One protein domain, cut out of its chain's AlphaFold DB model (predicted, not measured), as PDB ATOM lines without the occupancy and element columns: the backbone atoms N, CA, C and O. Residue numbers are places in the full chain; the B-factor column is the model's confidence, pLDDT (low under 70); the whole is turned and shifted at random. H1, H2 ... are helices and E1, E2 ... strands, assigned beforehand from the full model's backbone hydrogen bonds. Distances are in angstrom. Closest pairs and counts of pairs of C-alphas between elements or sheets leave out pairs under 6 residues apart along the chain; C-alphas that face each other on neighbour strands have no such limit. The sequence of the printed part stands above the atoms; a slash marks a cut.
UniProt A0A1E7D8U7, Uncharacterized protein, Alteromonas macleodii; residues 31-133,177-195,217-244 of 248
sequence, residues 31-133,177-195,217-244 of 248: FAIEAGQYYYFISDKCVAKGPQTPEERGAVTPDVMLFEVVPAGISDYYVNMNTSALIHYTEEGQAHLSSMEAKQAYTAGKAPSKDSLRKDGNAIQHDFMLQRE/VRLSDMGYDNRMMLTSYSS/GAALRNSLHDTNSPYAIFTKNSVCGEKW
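This is residues 31 to 133, 177 to 195 and 217 to 244 of the 248 residues of an uncharacterized protein of Alteromonas macleodii (UniProt A0A1E7D8U7). One sheet of eight strands is curled like part of a barrel and folded back on itself, so that the leaf E3 E2 E1 faces the leaf E7 E6 E5 E4, with E8 as the hinge. H2 packs on the side where E3 comes near E5, H3 packs on E7, and H1 and H4 lie off the sheet. The 150 printed residues hold, along the chain, E1 H1 E2 E3 H2 E4 E5 E6 E7 H3 H4 E8, four named helices and eight strands, class mixed. The order across the antiparallel sheet is E3 E2 E1 E8 E7 E6 E5 E4. The whole is compact, with a radius of gyration of the C-alphas of 15.2 A and spans of 44 by 41 by 23 A.

E1, residues 36 to 40, and E2, residues 65 to 71, are antiparallel neighbours at 163 degrees, with N 38 and O 67 within hydrogen-bond range at 2.9 A. H1, residues 54 to 60, touches no helix and is not on the sheet. E3, residues 77 to 81, forms a hairpin with E2, N 68 and O 80 being 2.9 A apart. E4, residues 105 to 112, and E5, residues 122 to 133, form a hairpin, with N 107 and O 127 at 2.9 A. H2, residues 91 to 101, is on the sheet; its closest C-alphas to E5 are Met 100 and Leu 130, 5.2 A. E6, residues 177 to 181, is antiparallel to E5, N 126 and O 179 at 2.8 A, and forms a hairpin with E7, residues 187 to 195, N 178 and O 192 at 2.8 A. H3, residues 217 to 222, is on the sheet at a height of 8.1 A, only just over none of its strands, with 2 C-alphas falling on E7. H4, residues 232 to 235, is close to H3 but not clearly touching, the closest C-alphas being Arg 221 and Thr 235, 5.8 A. E8, residues 239 to 243, is antiparallel to E7, N 190 and O 239 at 2.8 A, and to E1, N 39 and O 242 at 2.9 A. The edge strands E3 and E4 have their closest C-alphas at Tyr 77 and Tyr 106, 6.3 A. Every O i to N i+4 pair is within hydrogen-bond range in H3, but 2 of 3 in H1 and 6 of 7 in H2; H4 is too short for such a pair.

E1 begins at C-alpha 36 (-37.961, -24.047, -5.124). E2 is 17.6 A long, H2 16.0 A, E4 22.8 A and E7 24.2 A. E5, 30.7 A, bends by 60 degrees at residue 130. E8 ends at C-alpha 243 (-33.808, -26.680, -9.048).

The C-alphas farthest apart are those of Thr 53 and Glu 133, 46.6 A. Residues 134 to 176 and 196 to 216 are not printed, with gaps of 15.9 A and 10.1 A between C-alphas. Of the links printed whole, E1 to H1 is long. Residue 74 is under 70 in pLDDT; the mean of the printed part is 92.7.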
ATOM      1  N   PHE A  31     -44.672 -37.986   1.386       79.62
ATOM      2  CA  PHE A  31     -43.619 -37.824   0.404       79.62
ATOM      3  C   PHE A  31     -43.324 -36.333   0.306       79.62
ATOM      4  O   PHE A  31     -44.143 -35.563  -0.195       79.62
ATOM      5  N   ALA A  32     -42.182 -35.930   0.854       81.50
ATOM      6  CA  ALA A  32     -41.710 -34.565   0.714       81.50
ATOM      7  C   ALA A  32     -41.307 -34.318  -0.743       81.50
ATOM      8  O   ALA A  32     -40.656 -35.164  -1.355       81.50
ATOM      9  N   ILE A  33     -41.694 -33.160  -1.268       90.19
ATOM     10  CA  ILE A  33     -41.151 -32.598  -2.502       90.19
ATOM     11  C   ILE A  33     -40.214 -31.454  -2.122       90.19
ATOM     12  O   ILE A  33     -40.467 -30.717  -1.162       90.19
ATOM     13  N   GLU A  34     -39.113 -31.312  -2.852       90.38
ATOM     14  CA  GLU A  34     -38.212 -30.184  -2.659       90.38
ATOM     15  C   GLU A  34     -38.844 -28.899  -3.202       90.38
ATOM     16  O   GLU A  34     -39.180 -28.798  -4.383       90.38
ATOM     17  N   ALA A  35     -39.006 -27.910  -2.327       92.69
ATOM     18  CA  ALA A  35     -39.483 -26.589  -2.704       92.69
ATOM     19  C   ALA A  35     -38.405 -25.793  -3.449       92.69
ATOM     20  O   ALA A  35     -37.211 -25.950  -3.186       92.69
ATOM     21  N   GLY A  36     -38.841 -24.906  -4.339       95.25
ATOM     22  CA  GLY A  36     -37.961 -24.047  -5.124       95.25
ATOM     23  C   GLY A  36     -38.443 -23.852  -6.554       95.25
ATOM     24  O   GLY A  36     -39.459 -24.405  -6.978       95.25
ATOM     25  N   GLN A  37     -37.685 -23.051  -7.293       97.44
ATOM     26  CA  GLN A  37     -37.913 -22.777  -8.706       97.44
ATOM     27  C   GLN A  37     -37.143 -23.788  -9.548       97.44
ATOM     28  O   GLN A  37     -35.964 -24.032  -9.298       97.44
ATOM     29  N   TYR A  38     -37.805 -24.372 -10.539       97.81
ATOM     30  CA  TYR A  38     -37.240 -25.411 -11.387       97.81
ATOM     31  C   TYR A  38     -37.116 -24.905 -12.817       97.81
ATOM     32  O   TYR A  38     -38.115 -24.610 -13.478       97.81
ATOM     33  N   TYR A  39     -35.882 -24.826 -13.299       96.69
ATOM     34  CA  TYR A  39     -35.545 -24.307 -14.618       96.69
ATOM     35  C   TYR A  39     -35.301 -25.436 -15.602       96.69
ATOM     36  O   TYR A  39     -34.787 -26.500 -15.256       96.69
ATOM     37  N   TYR A  40     -35.694 -25.208 -16.846       96.19
ATOM     38  CA  TYR A  40     -35.454 -26.144 -17.921       96.19
ATOM     39  C   TYR A  40     -33.955 -26.382 -18.119       96.19
ATOM     40  O   TYR A  40     -33.150 -25.457 -18.158       96.19
ATOM     41  N   PHE A  41     -33.604 -27.647 -18.325       94.88
ATOM     42  CA  PHE A  41     -32.307 -28.042 -18.846       94.88
ATOM     43  C   PHE A  41     -32.486 -29.163 -19.867       94.88
ATOM     44  O   PHE A  41     -33.421 -29.973 -19.796       94.88
ATOM     45  N   ILE A  42     -31.569 -29.232 -20.832       95.12
ATOM     46  CA  ILE A  42     -31.612 -30.252 -21.876       95.12
ATOM     47  C   ILE A  42     -31.409 -31.629 -21.235       95.12
ATOM     48  O   ILE A  42     -30.343 -31.940 -20.699       95.12
ATOM     49  N   SER A  43     -32.443 -32.469 -21.289       94.25
ATOM     50  CA  SER A  43     -32.438 -33.765 -20.617       94.25
ATOM     51  C   SER A  43     -33.344 -34.796 -21.268       94.25
ATOM     52  O   SER A  43     -34.418 -34.475 -21.764       94.25
ATOM     53  N   ASP A  44     -32.921 -36.055 -21.205       91.94
ATOM     54  CA  ASP A  44     -33.740 -37.221 -21.533       91.94
ATOM     55  C   ASP A  44     -34.054 -37.955 -20.231       91.94
ATOM     56  O   ASP A  44     -33.135 -38.432 -19.561       91.94
ATOM     57  N   LYS A  45     -35.333 -38.001 -19.836       88.50
ATOM     58  CA  LYS A  45     -35.778 -38.627 -18.574       88.50
ATOM     59  C   LYS A  45     -34.978 -38.140 -17.351       88.50
ATOM     60  O   LYS A  45     -34.532 -38.928 -16.524       88.50
ATOM     61  N   CYS A  46     -34.765 -36.827 -17.273       93.62
ATOM     62  CA  CYS A  46     -33.984 -36.129 -16.243       93.62
ATOM     63  C   CYS A  46     -32.477 -36.434 -16.221       93.62
ATOM     64  O   CYS A  46     -31.764 -35.922 -15.355       93.62
ATOM     65  N   VAL A  47     -31.954 -37.186 -17.192       93.12
ATOM     66  CA  VAL A  47     -30.512 -37.302 -17.438       93.12
ATOM     67  C   VAL A  47     -30.081 -36.151 -18.335       93.12
ATOM     68  O   VAL A  47     -30.592 -36.027 -19.446       93.12
ATOM     69  N   ALA A  48     -29.127 -35.338 -17.882       93.31
ATOM     70  CA  ALA A  48     -28.605 -34.221 -18.662       93.31
ATOM     71  C   ALA A  48     -28.040 -34.684 -20.020       93.31
ATOM     72  O   ALA A  48     -27.387 -35.729 -20.119       93.31
ATOM     73  N   LYS A  49     -28.321 -33.911 -21.072       94.06
ATOM     74  CA  LYS A  49     -27.865 -34.132 -22.450       94.06
ATOM     75  C   LYS A  49     -27.288 -32.833 -23.018       94.06
ATOM     76  O   LYS A  49     -27.543 -31.754 -22.500       94.06
ATOM     77  N   GLY A  50     -26.519 -32.949 -24.101       90.38
ATOM     78  CA  GLY A  50     -25.826 -31.807 -24.700       90.38
ATOM     79  C   GLY A  50     -24.627 -31.326 -23.867       90.38
ATOM     80  O   GLY A  50     -24.175 -32.053 -22.973       90.38
ATOM     81  N   PRO A  51     -24.088 -30.131 -24.166       91.06
ATOM     82  CA  PRO A  51     -22.960 -29.551 -23.448       91.06
ATOM     83  C   PRO A  51     -23.250 -29.382 -21.957       91.06
ATOM     84  O   PRO A  51     -24.363 -29.037 -21.561       91.06
ATOM     85  N   GLN A  52     -22.249 -29.657 -21.121       86.88
ATOM     86  CA  GLN A  52     -22.405 -29.642 -19.663       86.88
ATOM     87  C   GLN A  52     -21.606 -28.542 -18.971       86.88
ATOM     88  O   GLN A  52     -21.885 -28.283 -17.802       86.88
ATOM     89  N   THR A  53     -20.668 -27.891 -19.664       89.38
ATOM     90  CA  THR A  53     -20.014 -26.685 -19.141       89.38
ATOM     91  C   THR A  53     -21.049 -25.554 -19.049       89.38
ATOM     92  O   THR A  53     -21.944 -25.508 -19.899       89.38
ATOM     93  N   PRO A  54     -20.996 -24.676 -18.030       87.00
ATOM     94  CA  PRO A  54     -21.992 -23.618 -17.858       87.00
ATOM     95  C   PRO A  54     -22.156 -22.738 -19.103       87.00
ATOM     96  O   PRO A  54     -23.278 -22.521 -19.559       87.00
ATOM     97  N   GLU A  55     -21.048 -22.305 -19.705       89.56
ATOM     98  CA  GLU A  55     -21.048 -21.422 -20.872       89.56
ATOM     99  C   GLU A  55     -21.664 -22.095 -22.104       89.56
ATOM    100  O   GLU A  55     -22.542 -21.527 -22.755       89.56
ATOM    101  N   GLU A  56     -21.247 -23.323 -22.429       90.62
ATOM    102  CA  GLU A  56     -21.773 -24.029 -23.602       90.62
ATOM    103  C   GLU A  56     -23.220 -24.476 -23.383       90.62
ATOM    104  O   GLU A  56     -24.005 -24.487 -24.331       90.62
ATOM    105  N   ARG A  57     -23.591 -24.833 -22.145       89.25
ATOM    106  CA  ARG A  57     -24.966 -25.193 -21.787       89.25
ATOM    107  C   ARG A  57     -25.886 -23.988 -21.927       89.25
ATOM    108  O   ARG A  57     -26.933 -24.120 -22.560       89.25
ATOM    109  N   GLY A  58     -25.494 -22.837 -21.381       87.88
ATOM    110  CA  GLY A  58     -26.259 -21.591 -21.456       87.88
ATOM    111  C   GLY A  58     -26.423 -21.071 -22.886       87.88
ATOM    112  O   GLY A  58     -27.428 -20.446 -23.199       87.88
ATOM    113  N   ALA A  59     -25.491 -21.392 -23.790       91.69
ATOM    114  CA  ALA A  59     -25.595 -21.011 -25.198       91.69
ATOM    115  C   ALA A  59     -26.699 -21.757 -25.971       91.69
ATOM    116  O   ALA A  59     -27.160 -21.266 -27.000       91.69
ATOM    117  N   VAL A  60     -27.099 -22.950 -25.516       91.69
ATOM    118  CA  VAL A  60     -28.051 -23.818 -26.239       91.69
ATOM    119  C   VAL A  60     -29.303 -24.177 -25.443       91.69
ATOM    120  O   VAL A  60     -30.239 -24.748 -26.001       91.69
ATOM    121  N   THR A  61     -29.318 -23.881 -24.144       92.50
ATOM    122  CA  THR A  61     -30.451 -24.139 -23.255       92.50
ATOM    123  C   THR A  61     -31.207 -22.833 -23.041       92.50
ATOM    124  O   THR A  61     -30.638 -21.909 -22.467       92.50
ATOM    125  N   PRO A  62     -32.472 -22.731 -23.474       92.25
ATOM    126  CA  PRO A  62     -33.307 -21.594 -23.130       92.25
ATOM    127  C   PRO A  62     -33.447 -21.448 -21.616       92.25
ATOM    128  O   PRO A  62     -33.754 -22.417 -20.918       92.25
ATOM    129  N   ASP A  63     -33.282 -20.219 -21.135       92.69
ATOM    130  CA  ASP A  63     -33.513 -19.861 -19.740       92.69
ATOM    131  C   ASP A  63     -35.018 -19.738 -19.474       92.69
ATOM    132  O   ASP A  63     -35.637 -18.690 -19.671       92.69
ATOM    133  N   VAL A  64     -35.635 -20.863 -19.115       95.69
ATOM    134  CA  VAL A  64     -37.076 -20.962 -18.879       95.69
ATOM    135  C   VAL A  64     -37.317 -21.627 -17.535       95.69
ATOM    136  O   VAL A  64     -37.090 -22.826 -17.372       95.69
ATOM    137  N   MET A  65     -37.856 -20.868 -16.581       96.94
ATOM    138  CA  MET A  65     -38.474 -21.441 -15.386       96.94
ATOM    139  C   MET A  65     -39.702 -22.246 -15.827       96.94
ATOM    140  O   MET A  65     -40.562 -21.716 -16.527       96.94
ATOM    141  N   LEU A  66     -39.775 -23.531 -15.487       97.50
ATOM    142  CA  LEU A  66     -40.898 -24.394 -15.867       97.50
ATOM    143  C   LEU A  66     -42.037 -24.293 -14.850       97.50
ATOM    144  O   LEU A  66     -43.203 -24.136 -15.220       97.50
ATOM    145  N   PHE A  67     -41.686 -24.421 -13.575       98.06
ATOM    146  CA  PHE A  67     -42.604 -24.354 -12.449       98.06
ATOM    147  C   PHE A  67     -41.857 -24.022 -11.154       98.06
ATOM    148  O   PHE A  67     -40.644 -24.208 -11.034       98.06
ATOM    149  N   GLU A  68     -42.610 -23.579 -10.159       97.56
ATOM    150  CA  GLU A  68     -42.152 -23.368  -8.794       97.56
ATOM    151  C   GLU A  68     -42.978 -24.233  -7.844       97.56
ATOM    152  O   GLU A  68     -44.202 -24.294  -7.950       97.56
ATOM    153  N   VAL A  69     -42.303 -24.899  -6.910       96.69
ATOM    154  CA  VAL A  69     -42.935 -25.647  -5.821       96.69
ATOM    155  C   VAL A  69     -42.848 -24.809  -4.549       96.69
ATOM    156  O   VAL A  69     -41.749 -24.525  -4.066       96.69
ATOM    157  N   VAL A  70     -44.000 -24.455  -3.981       94.06
ATOM    158  CA  VAL A  70     -44.116 -23.608  -2.787       94.06
ATOM    159  C   VAL A  70     -44.657 -24.428  -1.609       94.06
ATOM    160  O   VAL A  70     -45.687 -25.088  -1.756       94.06
ATOM    161  N   PRO A  71     -44.023 -24.404  -0.422       90.69
ATOM    162  CA  PRO A  71     -44.570 -25.047   0.769       90.69
ATOM    163  C   PRO A  71     -45.889 -24.395   1.204       90.69
ATOM    164  O   PRO A  71     -45.971 -23.175   1.340       90.69
ATOM    165  N   ALA A  72     -46.899 -25.211   1.495       83.62
ATOM    166  CA  ALA A  72     -48.241 -24.796   1.909       83.62
ATOM    167  C   ALA A  72     -48.610 -25.300   3.320       83.62
ATOM    168  O   ALA A  72     -49.771 -25.546   3.632       83.62
ATOM    169  N   GLY A  73     -47.619 -25.479   4.193       76.56
ATOM    170  CA  GLY A  73     -47.789 -26.048   5.531       76.56
ATOM    171  C   GLY A  73     -46.772 -27.153   5.797       76.56
ATOM    172  O   GLY A  73     -45.735 -27.224   5.147       76.56
ATOM    173  N   ILE A  74     -47.050 -28.019   6.776       68.06
ATOM    174  CA  ILE A  74     -46.082 -29.031   7.246       68.06
ATOM    175  C   ILE A  74     -45.856 -30.146   6.207       68.06
ATOM    176  O   ILE A  74     -44.791 -30.760   6.177       68.06
ATOM    177  N   SER A  75     -46.847 -30.451   5.367       70.69
ATOM    178  CA  SER A  75     -46.757 -31.528   4.361       70.69
ATOM    179  C   SER A  75     -47.600 -31.254   3.115       70.69
ATOM    180  O   SER A  75     -47.943 -32.186   2.392       70.69
ATOM    181  N   ASP A  76     -47.960 -29.992   2.902       84.94
ATOM    182  CA  ASP A  76     -48.778 -29.554   1.779       84.94
ATOM    183  C   ASP A  76     -47.942 -28.651   0.872       84.94
ATOM    184  O   ASP A  76     -47.007 -27.994   1.345       84.94
ATOM    185  N   TYR A  77     -48.253 -28.642  -0.419       93.06
ATOM    186  CA  TYR A  77     -47.481 -27.927  -1.425       93.06
ATOM    187  C   TYR A  77     -48.384 -27.352  -2.506       93.06
ATOM    188  O   TYR A  77     -49.400 -27.930  -2.885       93.06
ATOM    189  N   TYR A  78     -47.935 -26.240  -3.061       94.50
ATOM    190  CA  TYR A  78     -48.504 -25.612  -4.235       94.50
ATOM    191  C   TYR A  78     -47.517 -25.687  -5.390       94.50
ATOM    192  O   TYR A  78     -46.306 -25.606  -5.176       94.50
ATOM    193  N   VAL A  79     -48.036 -25.835  -6.607       97.06
ATOM    194  CA  VAL A  79     -47.265 -25.591  -7.822       97.06
ATOM    195  C   VAL A  79     -47.758 -24.312  -8.487       97.06
ATOM    196  O   VAL A  79     -48.966 -24.112  -8.621       97.06
ATOM    197  N   ASN A  80     -46.813 -23.472  -8.895       97.25
ATOM    198  CA  ASN A  80     -47.043 -22.359  -9.807       97.25
ATOM    199  C   ASN A  80     -46.413 -22.745 -11.144       97.25
ATOM    200  O   ASN A  80     -45.200 -22.961 -11.214       97.25
ATOM    201  N   MET A  81     -47.208 -22.874 -12.200       97.75
ATOM    202  CA  MET A  81     -46.687 -23.143 -13.536       97.75
ATOM    203  C   MET A  81     -46.258 -21.832 -14.185       97.75
ATOM    204  O   MET A  81     -46.907 -20.799 -14.020       97.75
ATOM    205  N   ASN A  82     -45.200 -21.863 -14.997       96.38
ATOM    206  CA  ASN A  82     -44.866 -20.706 -15.818       96.38
ATOM    207  C   ASN A  82     -45.834 -20.584 -17.006       96.38
ATOM    208  O   ASN A  82     -45.511 -20.929 -18.145       96.38
ATOM    209  N   THR A  83     -47.040 -20.090 -16.745       95.50
ATOM    210  CA  THR A  83     -48.074 -19.890 -17.770       95.50
ATOM    211  C   THR A  83     -47.647 -18.878 -18.830       95.50
ATOM    212  O   THR A  83     -48.074 -18.999 -19.975       95.50
ATOM    213  N   SER A  84     -46.740 -17.947 -18.512       94.44
ATOM    214  CA  SER A  84     -46.194 -16.993 -19.489       94.44
ATOM    215  C   SER A  84     -45.347 -17.661 -20.584       94.44
ATOM    216  O   SER A  84     -45.271 -17.153 -21.701       94.44
ATOM    217  N   ALA A  85     -44.781 -18.845 -20.313       94.06
ATOM    218  CA  ALA A  85     -44.047 -19.638 -21.302       94.06
ATOM    219  C   ALA A  85     -44.968 -20.355 -22.315       94.06
ATOM    220  O   ALA A  85     -44.495 -20.895 -23.321       94.06
ATOM    221  N   LEU A  86     -46.290 -20.327 -22.103       94.44
ATOM    222  CA  LEU A  86     -47.291 -20.808 -23.054       94.44
ATOM    223  C   LEU A  86     -47.543 -19.751 -24.141       94.44
ATOM    224  O   LEU A  86     -48.633 -19.194 -24.256       94.44
ATOM    225  N   ILE A  87     -46.527 -19.475 -24.960       91.75
ATOM    226  CA  ILE A  87     -46.509 -18.375 -25.946       91.75
ATOM    227  C   ILE A  87     -47.604 -18.452 -27.023       91.75
ATOM    228  O   ILE A  87     -47.854 -17.485 -27.736       91.75
ATOM    229  N   HIS A  88     -48.244 -19.611 -27.173       90.12
ATOM    230  CA  HIS A  88     -49.344 -19.820 -28.111       90.12
ATOM    231  C   HIS A  88     -50.724 -19.706 -27.457       90.12
ATOM    232  O   HIS A  88     -51.722 -19.951 -28.127       90.12
ATOM    233  N   TYR A  89     -50.809 -19.355 -26.176       94.62
ATOM    234  CA  TYR A  89     -52.066 -19.110 -25.472       94.62
ATOM    235  C   TYR A  89     -52.430 -17.626 -25.603       94.62
ATOM    236  O   TYR A  89     -51.580 -16.793 -25.917       94.62
ATOM    237  N   THR A  90     -53.699 -17.268 -25.413       94.69
ATOM    238  CA  THR A  90     -54.059 -15.852 -25.218       94.69
ATOM    239  C   THR A  90     -53.712 -15.417 -23.795       94.69
ATOM    240  O   THR A  90     -53.549 -16.261 -22.912       94.69
ATOM    241  N   GLU A  91     -53.635 -14.107 -23.554       94.81
ATOM    242  CA  GLU A  91     -53.431 -13.566 -22.204       94.81
ATOM    243  C   GLU A  91     -54.522 -14.056 -21.241       94.81
ATOM    244  O   GLU A  91     -54.229 -14.460 -20.118       94.81
ATOM    245  N   GLU A  92     -55.776 -14.128 -21.698       94.75
ATOM    246  CA  GLU A  92     -56.888 -14.653 -20.903       94.75
ATOM    247  C   GLU A  92     -56.725 -16.146 -20.599       94.75
ATOM    248  O   GLU A  92     -57.042 -16.583 -19.494       94.75
ATOM    249  N   GLY A  93     -56.216 -16.934 -21.550       95.00
ATOM    250  CA  GLY A  93     -55.931 -18.353 -21.341       95.00
ATOM    251  C   GLY A  93     -54.824 -18.585 -20.313       95.00
ATOM    252  O   GLY A  93     -54.971 -19.440 -19.437       95.00
ATOM    253  N   GLN A  94     -53.745 -17.802 -20.386       96.38
ATOM    254  CA  GLN A  94     -52.658 -17.834 -19.403       96.38
ATOM    255  C   GLN A  94     -53.157 -17.410 -18.014       96.38
ATOM    256  O   GLN A  94     -52.934 -18.119 -17.034       96.38
ATOM    257  N   ALA A  95     -53.906 -16.304 -17.937       96.19
ATOM    258  CA  ALA A  95     -54.481 -15.806 -16.692       96.19
ATOM    259  C   ALA A  95     -55.477 -16.796 -16.072       96.19
ATOM    260  O   ALA A  95     -55.487 -16.983 -14.856       96.19
ATOM    261  N   HIS A  96     -56.290 -17.468 -16.894       95.38
ATOM    262  CA  HIS A  96     -57.207 -18.501 -16.424       95.38
ATOM    263  C   HIS A  96     -56.451 -19.661 -15.766       95.38
ATOM    264  O   HIS A  96     -56.800 -20.038 -14.647       95.38
ATOM    265  N   LEU A  97     -55.387 -20.172 -16.400       95.50
ATOM    266  CA  LEU A  97     -54.538 -21.219 -15.824       95.50
ATOM    267  C   LEU A  97     -53.928 -20.793 -14.484       95.50
ATOM    268  O   LEU A  97     -54.113 -21.498 -13.493       95.50
ATOM    269  N   SER A  98     -53.303 -19.617 -14.429       95.69
ATOM    270  CA  SER A  98     -52.717 -19.092 -13.189       95.69
ATOM    271  C   SER A  98     -53.756 -18.885 -12.087       95.69
ATOM    272  O   SER A  98     -53.485 -19.132 -10.917       95.69
ATOM    273  N   SER A  99     -54.982 -18.482 -12.433       95.06
ATOM    274  CA  SER A  99     -56.041 -18.291 -11.434       95.06
ATOM    275  C   SER A  99     -56.453 -19.591 -10.728       95.06
ATOM    276  O   SER A  99     -56.869 -19.551  -9.568       95.06
ATOM    277  N   MET A 100     -56.314 -20.744 -11.394       94.06
ATOM    278  CA  MET A 100     -56.671 -22.050 -10.827       94.06
ATOM    279  C   MET A 100     -55.648 -22.544  -9.793       94.06
ATOM    280  O   MET A 100     -55.993 -23.314  -8.897       94.06
ATOM    281  N   GLU A 101     -54.407 -22.057  -9.851       92.56
ATOM    282  CA  GLU A 101     -53.326 -22.440  -8.928       92.56
ATOM    283  C   GLU A 101     -53.601 -21.983  -7.484       92.56
ATOM    284  O   GLU A 101     -53.143 -22.606  -6.525       92.56
ATOM    285  N   ALA A 102     -54.441 -20.955  -7.307       88.00
ATOM    286  CA  ALA A 102     -54.776 -20.373  -6.007       88.00
ATOM    287  C   ALA A 102     -55.582 -21.294  -5.068       88.00
ATOM    288  O   ALA A 102     -55.668 -21.016  -3.871       88.00
ATOM    289  N   LYS A 103     -56.232 -22.346  -5.587       83.44
ATOM    290  CA  LYS A 103     -57.103 -23.250  -4.803       83.44
ATOM    291  C   LYS A 103     -56.850 -24.724  -5.108       83.44
ATOM    292  O   LYS A 103     -57.767 -25.546  -5.059       83.44
ATOM    293  N   GLN A 104     -55.614 -25.048  -5.452       93.00
ATOM    294  CA  GLN A 104     -55.245 -26.404  -5.812       93.00
ATOM    295  C   GLN A 104     -55.252 -27.356  -4.607       93.00
ATOM    296  O   GLN A 104     -55.028 -26.949  -3.468       93.00
ATOM    297  N   ALA A 105     -55.495 -28.638  -4.873       93.25
ATOM    298  CA  ALA A 105     -55.374 -29.707  -3.888       93.25
ATOM    299  C   ALA A 105     -54.184 -30.606  -4.230       93.25
ATOM    300  O   ALA A 105     -54.085 -31.099  -5.357       93.25
ATOM    301  N   TYR A 106     -53.318 -30.849  -3.251       94.19
ATOM    302  CA  TYR A 106     -52.120 -31.663  -3.408       94.19
ATOM    303  C   TYR A 106     -52.304 -33.074  -2.849       94.19
ATOM    304  O   TYR A 106     -52.877 -33.291  -1.780       94.19
ATOM    305  N   THR A 107     -51.784 -34.052  -3.585       93.62
ATOM    306  CA  THR A 107     -51.649 -35.438  -3.136       93.62
ATOM    307  C   THR A 107     -50.325 -36.010  -3.622       93.62
ATOM    308  O   THR A 107     -49.778 -35.559  -4.627       93.62
ATOM    309  N   ALA A 108     -49.811 -37.025  -2.931       94.06
ATOM    310  CA  ALA A 108     -48.623 -37.735  -3.375       94.06
ATOM    311  C   ALA A 108     -48.784 -39.248  -3.258       94.06
ATOM    312  O   ALA A 108     -49.462 -39.757  -2.362       94.06
ATOM    313  N   GLY A 109     -48.133 -39.970  -4.162       93.38
ATOM    314  CA  GLY A 109     -48.196 -41.423  -4.234       93.38
ATOM    315  C   GLY A 109     -46.985 -42.021  -4.931       93.38
ATOM    316  O   GLY A 109     -46.143 -41.316  -5.479       93.38
ATOM    317  N   LYS A 110     -46.892 -43.349  -4.918       93.88
ATOM    318  CA  LYS A 110     -45.873 -44.083  -5.672       93.88
ATOM    319  C   LYS A 110     -46.479 -44.675  -6.930       93.88
ATOM    320  O   LYS A 110     -47.575 -45.231  -6.884       93.88
ATOM    321  N   ALA A 111     -45.724 -44.632  -8.017       92.94
ATOM    322  CA  ALA A 111     -46.045 -45.347  -9.241       92.94
ATOM    323  C   ALA A 111     -44.811 -46.118  -9.730       92.94
ATOM    324  O   ALA A 111     -43.717 -45.546  -9.743       92.94
ATOM    325  N   PRO A 112     -44.952 -47.383 -10.160       93.75
ATOM    326  CA  PRO A 112     -43.852 -48.113 -10.776       93.75
ATOM    327  C   PRO A 112     -43.288 -47.346 -11.973       93.75
ATOM    328  O   PRO A 112     -44.045 -46.897 -12.836       93.75
ATOM    329  N   SER A 113     -41.964 -47.219 -12.051       91.56
ATOM    330  CA  SER A 113     -41.306 -46.587 -13.193       91.56
ATOM    331  C   SER A 113     -39.975 -47.256 -13.496       91.56
ATOM    332  O   SER A 113     -39.078 -47.300 -12.661       91.56
ATOM    333  N   LYS A 114     -39.827 -47.736 -14.734       89.19
ATOM    334  CA  LYS A 114     -38.583 -48.365 -15.210       89.19
ATOM    335  C   LYS A 114     -37.406 -47.391 -15.273       89.19
ATOM    336  O   LYS A 114     -36.267 -47.835 -15.308       89.19
ATOM    337  N   ASP A 115     -37.700 -46.096 -15.306       89.00
ATOM    338  CA  ASP A 115     -36.707 -45.030 -15.404       89.00
ATOM    339  C   ASP A 115     -36.324 -44.463 -14.020       89.00
ATOM    340  O   ASP A 115     -35.527 -43.532 -13.941       89.00
ATOM    341  N   SER A 116     -36.901 -44.986 -12.928       91.81
ATOM    342  CA  SER A 116     -36.599 -44.519 -11.571       91.81
ATOM    343  C   SER A 116     -35.234 -45.016 -11.093       91.81
ATOM    344  O   SER A 116     -34.914 -46.198 -11.217       91.81
ATOM    345  N   LEU A 117     -34.458 -44.120 -10.479       92.81
ATOM    346  CA  LEU A 117     -33.210 -44.433  -9.775       92.81
ATOM    347  C   LEU A 117     -33.435 -44.844  -8.314       92.81
ATOM    348  O   LEU A 117     -32.495 -45.216  -7.606       92.81
ATOM    349  N   ARG A 118     -34.678 -44.771  -7.828       89.81
ATOM    350  CA  ARG A 118     -35.011 -45.113  -6.443       89.81
ATOM    351  C   ARG A 118     -34.881 -46.622  -6.232       89.81
ATOM    352  O   ARG A 118     -35.252 -47.427  -7.082       89.81
ATOM    353  N   LYS A 119     -34.399 -47.016  -5.047       89.50
ATOM    354  CA  LYS A 119     -34.141 -48.427  -4.687       89.50
ATOM    355  C   LYS A 119     -35.368 -49.336  -4.801       89.50
ATOM    356  O   LYS A 119     -35.212 -50.537  -4.980       89.50
ATOM    357  N   ASP A 120     -36.568 -48.781  -4.656       89.81
ATOM    358  CA  ASP A 120     -37.831 -49.515  -4.745       89.81
ATOM    359  C   ASP A 120     -38.419 -49.556  -6.168       89.81
ATOM    360  O   ASP A 120     -39.503 -50.108  -6.351       89.81
ATOM    361  N   GLY A 121     -37.732 -48.988  -7.169       90.94
ATOM    362  CA  GLY A 121     -38.166 -48.973  -8.570       90.94
ATOM    363  C   GLY A 121     -39.411 -48.121  -8.842       90.94
ATOM    364  O   GLY A 121     -40.006 -48.214  -9.917       90.94
ATOM    365  N   ASN A 122     -39.833 -47.301  -7.876       94.06
ATOM    366  CA  ASN A 122     -40.991 -46.425  -8.013       94.06
ATOM    367  C   ASN A 122     -40.548 -44.983  -8.252       94.06
ATOM    368  O   ASN A 122     -39.539 -44.536  -7.712       94.06
ATOM    369  N   ALA A 123     -41.328 -44.239  -9.026       94.19
ATOM    370  CA  ALA A 123     -41.326 -42.785  -8.984       94.19
ATOM    371  C   ALA A 123     -42.281 -42.317  -7.879       94.19
ATOM    372  O   ALA A 123     -43.313 -42.957  -7.636       94.19
ATOM    373  N   ILE A 124     -41.959 -41.202  -7.231       95.06
ATOM    374  CA  ILE A 124     -42.922 -40.499  -6.382       95.06
ATOM    375  C   ILE A 124     -43.652 -39.493  -7.268       95.06
ATOM    376  O   ILE A 124     -43.023 -38.650  -7.899       95.06
ATOM    377  N   GLN A 125     -44.972 -39.609  -7.346       95.88
ATOM    378  CA  GLN A 125     -45.835 -38.687  -8.070       95.88
ATOM    379  C   GLN A 125     -46.412 -37.671  -7.095       95.88
ATOM    380  O   GLN A 125     -46.974 -38.047  -6.068       95.88
ATOM    381  N   HIS A 126     -46.279 -36.403  -7.453       96.44
ATOM    382  CA  HIS A 126     -46.832 -35.242  -6.779       96.44
ATOM    383  C   HIS A 126     -47.917 -34.668  -7.691       96.44
ATOM    384  O   HIS A 126     -47.628 -34.123  -8.759       96.44
ATOM    385  N   ASP A 127     -49.168 -34.874  -7.300       96.44
ATOM    386  CA  ASP A 127     -50.362 -34.516  -8.053       96.44
ATOM    387  C   ASP A 127     -50.980 -33.244  -7.475       96.44
ATOM    388  O   ASP A 127     -51.409 -33.226  -6.320       96.44
ATOM    389  N   PHE A 128     -51.079 -32.215  -8.309       97.00
ATOM    390  CA  PHE A 128     -51.713 -30.941  -8.001       97.00
ATOM    391  C   PHE A 128     -52.985 -30.809  -8.838       97.00
ATOM    392  O   PHE A 128     -52.945 -30.667 -10.063       97.00
ATOM    393  N   MET A 129     -54.137 -30.901  -8.182       97.00
ATOM    394  CA  MET A 129     -55.448 -30.728  -8.795       97.00
ATOM    395  C   MET A 129     -55.820 -29.246  -8.762       97.00
ATOM    396  O   MET A 129     -56.185 -28.748  -7.703       97.00
ATOM    397  N   LEU A 130     -55.740 -28.556  -9.899       96.06
ATOM    398  CA  LEU A 130     -56.004 -27.115 -10.001       96.06
ATOM    399  C   LEU A 130     -57.503 -26.814 -10.141       96.06
ATOM    400  O   LEU A 130     -58.005 -25.826  -9.618       96.06
ATOM    401  N   GLN A 131     -58.236 -27.690 -10.832       93.38
ATOM    402  CA  GLN A 131     -59.674 -27.547 -11.051       93.38
ATOM    403  C   GLN A 131     -60.358 -28.903 -10.999       93.38
ATOM    404  O   GLN A 131     -59.884 -29.876 -11.586       93.38
ATOM    405  N   ARG A 132     -61.512 -28.946 -10.331       91.44
ATOM    406  CA  ARG A 132     -62.427 -30.086 -10.346       91.44
ATOM    407  C   ARG A 132     -63.856 -29.596 -10.158       91.44
ATOM    408  O   ARG A 132     -64.372 -29.593  -9.043       91.44
ATOM    409  N   GLU A 133     -64.500 -29.214 -11.248       94.00
ATOM    410  CA  GLU A 133     -65.865 -28.684 -11.214       94.00
ATOM    411  C   GLU A 133     -66.669 -29.080 -12.452       94.00
ATOM    412  O   GLU A 133     -66.128 -29.616 -13.420       94.00
ATOM    413  N   VAL A 177     -51.657 -30.793 -12.666       98.00
ATOM    414  CA  VAL A 177     -50.207 -30.855 -12.839       98.00
ATOM    415  C   VAL A 177     -49.695 -32.084 -12.099       98.00
ATOM    416  O   VAL A 177     -50.095 -32.345 -10.966       98.00
ATOM    417  N   ARG A 178     -48.806 -32.844 -12.735       97.31
ATOM    418  CA  ARG A 178     -48.108 -33.963 -12.108       97.31
ATOM    419  C   ARG A 178     -46.610 -33.816 -12.261       97.31
ATOM    420  O   ARG A 178     -46.072 -33.918 -13.373       97.31
ATOM    421  N   LEU A 179     -45.955 -33.690 -11.121       97.44
ATOM    422  CA  LEU A 179     -44.513 -33.735 -10.992       97.44
ATOM    423  C   LEU A 179     -44.096 -35.137 -10.541       97.44
ATOM    424  O   LEU A 179     -44.740 -35.726  -9.677       97.44
ATOM    425  N   SER A 180     -43.062 -35.705 -11.156       95.69
ATOM    426  CA  SER A 180     -42.520 -37.009 -10.774       95.69
ATOM    427  C   SER A 180     -41.072 -36.877 -10.327       95.69
ATOM    428  O   SER A 180     -40.207 -36.450 -11.093       95.69
ATOM    429  N   ASP A 181     -40.816 -37.307  -9.098       95.19
ATOM    430  CA  ASP A 181     -39.481 -37.479  -8.553       95.19
ATOM    431  C   ASP A 181     -38.986 -38.888  -8.903       95.19
ATOM    432  O   ASP A 181     -39.480 -39.915  -8.416       95.19
ATOM    433  N   MET A 182     -37.985 -38.905  -9.777       93.94
ATOM    434  CA  MET A 182     -37.360 -40.107 -10.325       93.94
ATOM    435  C   MET A 182     -36.124 -40.556  -9.525       93.94
ATOM    436  O   MET A 182     -35.469 -41.522  -9.909       93.94
ATOM    437  N   GLY A 183     -35.795 -39.878  -8.421       93.38
ATOM    438  CA  GLY A 183     -34.604 -40.123  -7.605       93.38
ATOM    439  C   GLY A 183     -33.337 -39.412  -8.085       93.38
ATOM    440  O   GLY A 183     -32.251 -39.812  -7.678       93.38
ATOM    441  N   TYR A 184     -33.459 -38.406  -8.957       93.25
ATOM    442  CA  TYR A 184     -32.353 -37.506  -9.286       93.25
ATOM    443  C   TYR A 184     -32.358 -36.326  -8.317       93.25
ATOM    444  O   TYR A 184     -33.387 -35.670  -8.162       93.25
ATOM    445  N   ASP A 185     -31.204 -36.030  -7.727       91.31
ATOM    446  CA  ASP A 185     -31.049 -34.881  -6.837       91.31
ATOM    447  C   ASP A 185     -31.392 -33.580  -7.572       91.31
ATOM    448  O   ASP A 185     -31.033 -33.405  -8.742       91.31
ATOM    449  N   ASN A 186     -32.094 -32.673  -6.883       92.94
ATOM    450  CA  ASN A 186     -32.475 -31.352  -7.387       92.94
ATOM    451  C   ASN A 186     -33.245 -31.363  -8.723       92.94
ATOM    452  O   ASN A 186     -33.278 -30.350  -9.421       92.94
ATOM    453  N   ARG A 187     -33.867 -32.480  -9.121       95.44
ATOM    454  CA  ARG A 187     -34.559 -32.588 -10.412       95.44
ATOM    455  C   ARG A 187     -35.970 -33.109 -10.257       95.44
ATOM    456  O   ARG A 187     -36.231 -34.069  -9.539       95.44
ATOM    457  N   MET A 188     -36.869 -32.503 -11.018       96.38
ATOM    458  CA  MET A 188     -38.279 -32.845 -10.995       96.38
ATOM    459  C   MET A 188     -38.826 -32.928 -12.414       96.38
ATOM    460  O   MET A 188     -38.625 -32.030 -13.233       96.38
ATOM    461  N   MET A 189     -39.512 -34.025 -12.723       96.31
ATOM    462  CA  MET A 189     -40.052 -34.274 -14.056       96.31
ATOM    463  C   MET A 189     -41.487 -33.767 -14.156       96.31
ATOM    464  O   MET A 189     -42.363 -34.258 -13.445       96.31
ATOM    465  N   LEU A 190     -41.770 -32.859 -15.088       97.00
ATOM    466  CA  LEU A 190     -43.141 -32.523 -15.458       97.00
ATOM    467  C   LEU A 190     -43.693 -33.629 -16.360       97.00
ATOM    468  O   LEU A 190     -43.343 -33.737 -17.539       97.00
ATOM    469  N   THR A 191     -44.544 -34.471 -15.781       92.62
ATOM    470  CA  THR A 191     -45.114 -35.650 -16.458       92.62
ATOM    471  C   THR A 191     -46.523 -35.428 -16.980       92.62
ATOM    472  O   THR A 191     -46.936 -36.103 -17.918       92.62
ATOM    473  N   SER A 192     -47.264 -34.487 -16.398       94.81
ATOM    474  CA  SER A 192     -48.576 -34.080 -16.889       94.81
ATOM    475  C   SER A 192     -48.802 -32.613 -16.569       94.81
ATOM    476  O   SER A 192     -48.560 -32.186 -15.445       94.81
ATOM    477  N   TYR A 193     -49.327 -31.874 -17.535       96.75
ATOM    478  CA  TYR A 193     -49.989 -30.597 -17.314       96.75
ATOM    479  C   TYR A 193     -51.131 -30.518 -18.321       96.75
ATOM    480  O   TYR A 193     -50.895 -30.303 -19.508       96.75
ATOM    481  N   SER A 194     -52.350 -30.822 -17.878       97.06
ATOM    482  CA  SER A 194     -53.487 -31.009 -18.784       97.06
ATOM    483  C   SER A 194     -54.798 -30.507 -18.198       97.06
ATOM    484  O   SER A 194     -54.994 -30.562 -16.982       97.06
ATOM    485  N   SER A 195     -55.692 -30.079 -19.090       97.38
ATOM    486  CA  SER A 195     -57.121 -29.903 -18.819       97.38
ATOM    487  C   SER A 195     -57.911 -30.970 -19.571       97.38
ATOM    488  O   SER A 195     -57.846 -31.052 -20.798       97.38
ATOM    489  N   GLY A 217     -48.722 -29.175 -21.202       94.94
ATOM    490  CA  GLY A 217     -47.350 -29.662 -21.179       94.94
ATOM    491  C   GLY A 217     -46.753 -29.737 -22.582       94.94
ATOM    492  O   GLY A 217     -45.622 -29.310 -22.778       94.94
ATOM    493  N   ALA A 218     -47.484 -30.241 -23.576       93.00
ATOM    494  CA  ALA A 218     -47.039 -30.225 -24.970       93.00
ATOM    495  C   ALA A 218     -46.853 -28.800 -25.496       93.00
ATOM    496  O   ALA A 218     -45.835 -28.525 -26.130       93.00
ATOM    497  N   ALA A 219     -47.783 -27.892 -25.197       92.69
ATOM    498  CA  ALA A 219     -47.658 -26.494 -25.598       92.69
ATOM    499  C   ALA A 219     -46.403 -25.828 -25.009       92.69
ATOM    500  O   ALA A 219     -45.665 -25.179 -25.746       92.69
ATOM    501  N   LEU A 220     -46.119 -26.059 -23.722       94.12
ATOM    502  CA  LEU A 220     -44.892 -25.605 -23.064       94.12
ATOM    503  C   LEU A 220     -43.642 -26.216 -23.711       94.12
ATOM    504  O   LEU A 220     -42.651 -25.534 -23.925       94.12
ATOM    505  N   ARG A 221     -43.667 -27.511 -24.034       92.88
ATOM    506  CA  ARG A 221     -42.504 -28.234 -24.578       92.88
ATOM    507  C   ARG A 221     -42.157 -27.835 -26.007       92.88
ATOM    508  O   ARG A 221     -40.980 -27.837 -26.361       92.88
ATOM    509  N   ASN A 222     -43.165 -27.498 -26.808       89.12
ATOM    510  CA  ASN A 222     -42.999 -27.119 -28.209       89.12
ATOM    511  C   ASN A 222     -42.312 -25.755 -28.388       89.12
ATOM    512  O   ASN A 222     -41.799 -25.497 -29.472       89.12
ATOM    513  N   SER A 223     -42.286 -24.903 -27.357       88.19
ATOM    514  CA  SER A 223     -41.604 -23.602 -27.390       88.19
ATOM    515  C   SER A 223     -40.181 -23.631 -26.820       88.19
ATOM    516  O   SER A 223     -39.466 -22.642 -26.941       88.19
ATOM    517  N   LEU A 224     -39.742 -24.749 -26.225       93.56
ATOM    518  CA  LEU A 224     -38.406 -24.849 -25.624       93.56
ATOM    519  C   LEU A 224     -37.291 -24.981 -26.660       93.56
ATOM    520  O   LEU A 224     -36.153 -24.646 -26.378       93.56
ATOM    521  N   HIS A 225     -37.570 -25.512 -27.844       93.00
ATOM    522  CA  HIS A 225     -36.563 -25.653 -28.890       93.00
ATOM    523  C   HIS A 225     -37.199 -25.436 -30.248       93.00
ATOM    524  O   HIS A 225     -38.283 -25.954 -30.515       93.00
ATOM    525  N   ASP A 226     -36.475 -24.756 -31.134       88.88
ATOM    526  CA  ASP A 226     -36.840 -24.704 -32.544       88.88
ATOM    527  C   ASP A 226     -36.930 -26.115 -33.134       88.88
ATOM    528  O   ASP A 226     -36.172 -27.016 -32.764       88.88
ATOM    529  N   THR A 227     -37.798 -26.307 -34.130       84.38
ATOM    530  CA  THR A 227     -38.022 -27.616 -34.771       84.38
ATOM    531  C   THR A 227     -36.745 -28.242 -35.348       84.38
ATOM    532  O   THR A 227     -36.645 -29.463 -35.433       84.38
ATOM    533  N   ASN A 228     -35.758 -27.422 -35.719       90.12
ATOM    534  CA  ASN A 228     -34.476 -27.874 -36.269       90.12
ATOM    535  C   ASN A 228     -33.389 -28.094 -35.201       90.12
ATOM    536  O   ASN A 228     -32.290 -28.536 -35.538       90.12
ATOM    537  N   SER A 229     -33.660 -27.777 -33.932       92.62
ATOM    538  CA  SER A 229     -32.716 -27.999 -32.839       92.62
ATOM    539  C   SER A 229     -32.466 -29.499 -32.649       92.62
ATOM    540  O   SER A 229     -33.427 -30.270 -32.542       92.62
ATOM    541  N   PRO A 230     -31.202 -29.946 -32.512       93.25
ATOM    542  CA  PRO A 230     -30.899 -31.347 -32.215       93.25
ATOM    543  C   PRO A 230     -31.433 -31.789 -30.841       93.25
ATOM    544  O   PRO A 230     -31.510 -32.987 -30.571       93.25
ATOM    545  N   TYR A 231     -31.818 -30.846 -29.978       93.69
ATOM    546  CA  TYR A 231     -32.312 -31.112 -28.629       93.69
ATOM    547  C   TYR A 231     -33.840 -31.222 -28.544       93.69
ATOM    548  O   TYR A 231     -34.350 -31.745 -27.552       93.69
ATOM    549  N   ALA A 232     -34.575 -30.820 -29.591       92.38
ATOM    550  CA  ALA A 232     -36.041 -30.876 -29.626       92.38
ATOM    551  C   ALA A 232     -36.594 -32.303 -29.436       92.38
ATOM    552  O   ALA A 232     -37.698 -32.498 -28.932       92.38
ATOM    553  N   ILE A 233     -35.813 -33.333 -29.784       92.31
ATOM    554  CA  ILE A 233     -36.206 -34.732 -29.573       92.31
ATOM    555  C   ILE A 233     -36.391 -35.081 -28.090       92.31
ATOM    556  O   ILE A 233     -37.240 -35.909 -27.751       92.31
ATOM    557  N   PHE A 234     -35.631 -34.438 -27.201       92.25
ATOM    558  CA  PHE A 234     -35.620 -34.749 -25.773       92.25
ATOM    559  C   PHE A 234     -36.830 -34.180 -25.029       92.25
ATOM    560  O   PHE A 234     -37.220 -34.710 -23.993       92.25
ATOM    561  N   THR A 235     -37.492 -33.164 -25.585       91.88
ATOM    562  CA  THR A 235     -38.697 -32.569 -24.996       91.88
ATOM    563  C   THR A 235     -39.983 -33.206 -25.520       91.88
ATOM    564  O   THR A 235     -41.064 -32.737 -25.185       91.88
ATOM    565  N   LYS A 236     -39.923 -34.289 -26.315       88.25
ATOM    566  CA  LYS A 236     -41.086 -34.841 -27.043       88.25
ATOM    567  C   LYS A 236     -42.212 -35.392 -26.165       88.25
ATOM    568  O   LYS A 236     -43.372 -35.303 -26.567       88.25
ATOM    569  N   ASN A 237     -41.904 -35.942 -24.992       87.25
ATOM    570  CA  ASN A 237     -42.910 -36.577 -24.123       87.25
ATOM    571  C   ASN A 237     -43.017 -35.933 -22.737       87.25
ATOM    572  O   ASN A 237     -44.027 -36.087 -22.062       87.25
ATOM    573  N   SER A 238     -41.969 -35.248 -22.298       90.19
ATOM    574  CA  SER A 238     -41.820 -34.754 -20.932       90.19
ATOM    575  C   SER A 238     -40.661 -33.776 -20.875       90.19
ATOM    576  O   SER A 238     -39.812 -33.787 -21.765       90.19
ATOM    577  N   VAL A 239     -40.585 -33.000 -19.801       95.38
ATOM    578  CA  VAL A 239     -39.418 -32.167 -19.489       95.38
ATOM    579  C   VAL A 239     -39.055 -32.299 -18.025       95.38
ATOM    580  O   VAL A 239     -39.917 -32.584 -17.195       95.38
ATOM    581  N   CYS A 240     -37.781 -32.091 -17.721       96.25
ATOM    582  CA  CYS A 240     -37.309 -32.007 -16.352       96.25
ATOM    583  C   CYS A 240     -36.848 -30.592 -16.057       96.25
ATOM    584  O   CYS A 240     -36.198 -29.954 -16.887       96.25
ATOM    585  N   GLY A 241     -37.203 -30.134 -14.866       96.75
ATOM    586  CA  GLY A 241     -36.619 -28.953 -14.277       96.75
ATOM    587  C   GLY A 241     -35.480 -29.341 -13.343       96.75
ATOM    588  O   GLY A 241     -35.573 -30.350 -12.639       96.75
ATOM    589  N   GLU A 242     -34.419 -28.549 -13.351       95.50
ATOM    590  CA  GLU A 242     -33.351 -28.558 -12.356       95.50
ATOM    591  C   GLU A 242     -33.604 -27.396 -11.392       95.50
ATOM    592  O   GLU A 242     -33.924 -26.283 -11.817       95.50
ATOM    593  N   LYS A 243     -33.556 -27.673 -10.089       95.88
ATOM    594  CA  LYS A 243     -33.808 -26.680  -9.048       95.88
ATOM    595  C   LYS A 243     -32.728 -25.607  -9.122       95.88
ATOM    596  O   LYS A 243     -31.539 -25.921  -9.128       95.88
ATOM    597  N   TRP A 244     -33.147 -24.351  -9.155       92.06
ATOM    598  CA  TRP A 244     -32.229 -23.228  -9.098       92.06
ATOM    599  C   TRP A 244     -31.573 -23.138  -7.718       92.06
ATOM    600  O   TRP A 244     -32.248 -23.206  -6.686       92.06
TER     601      TRP A 244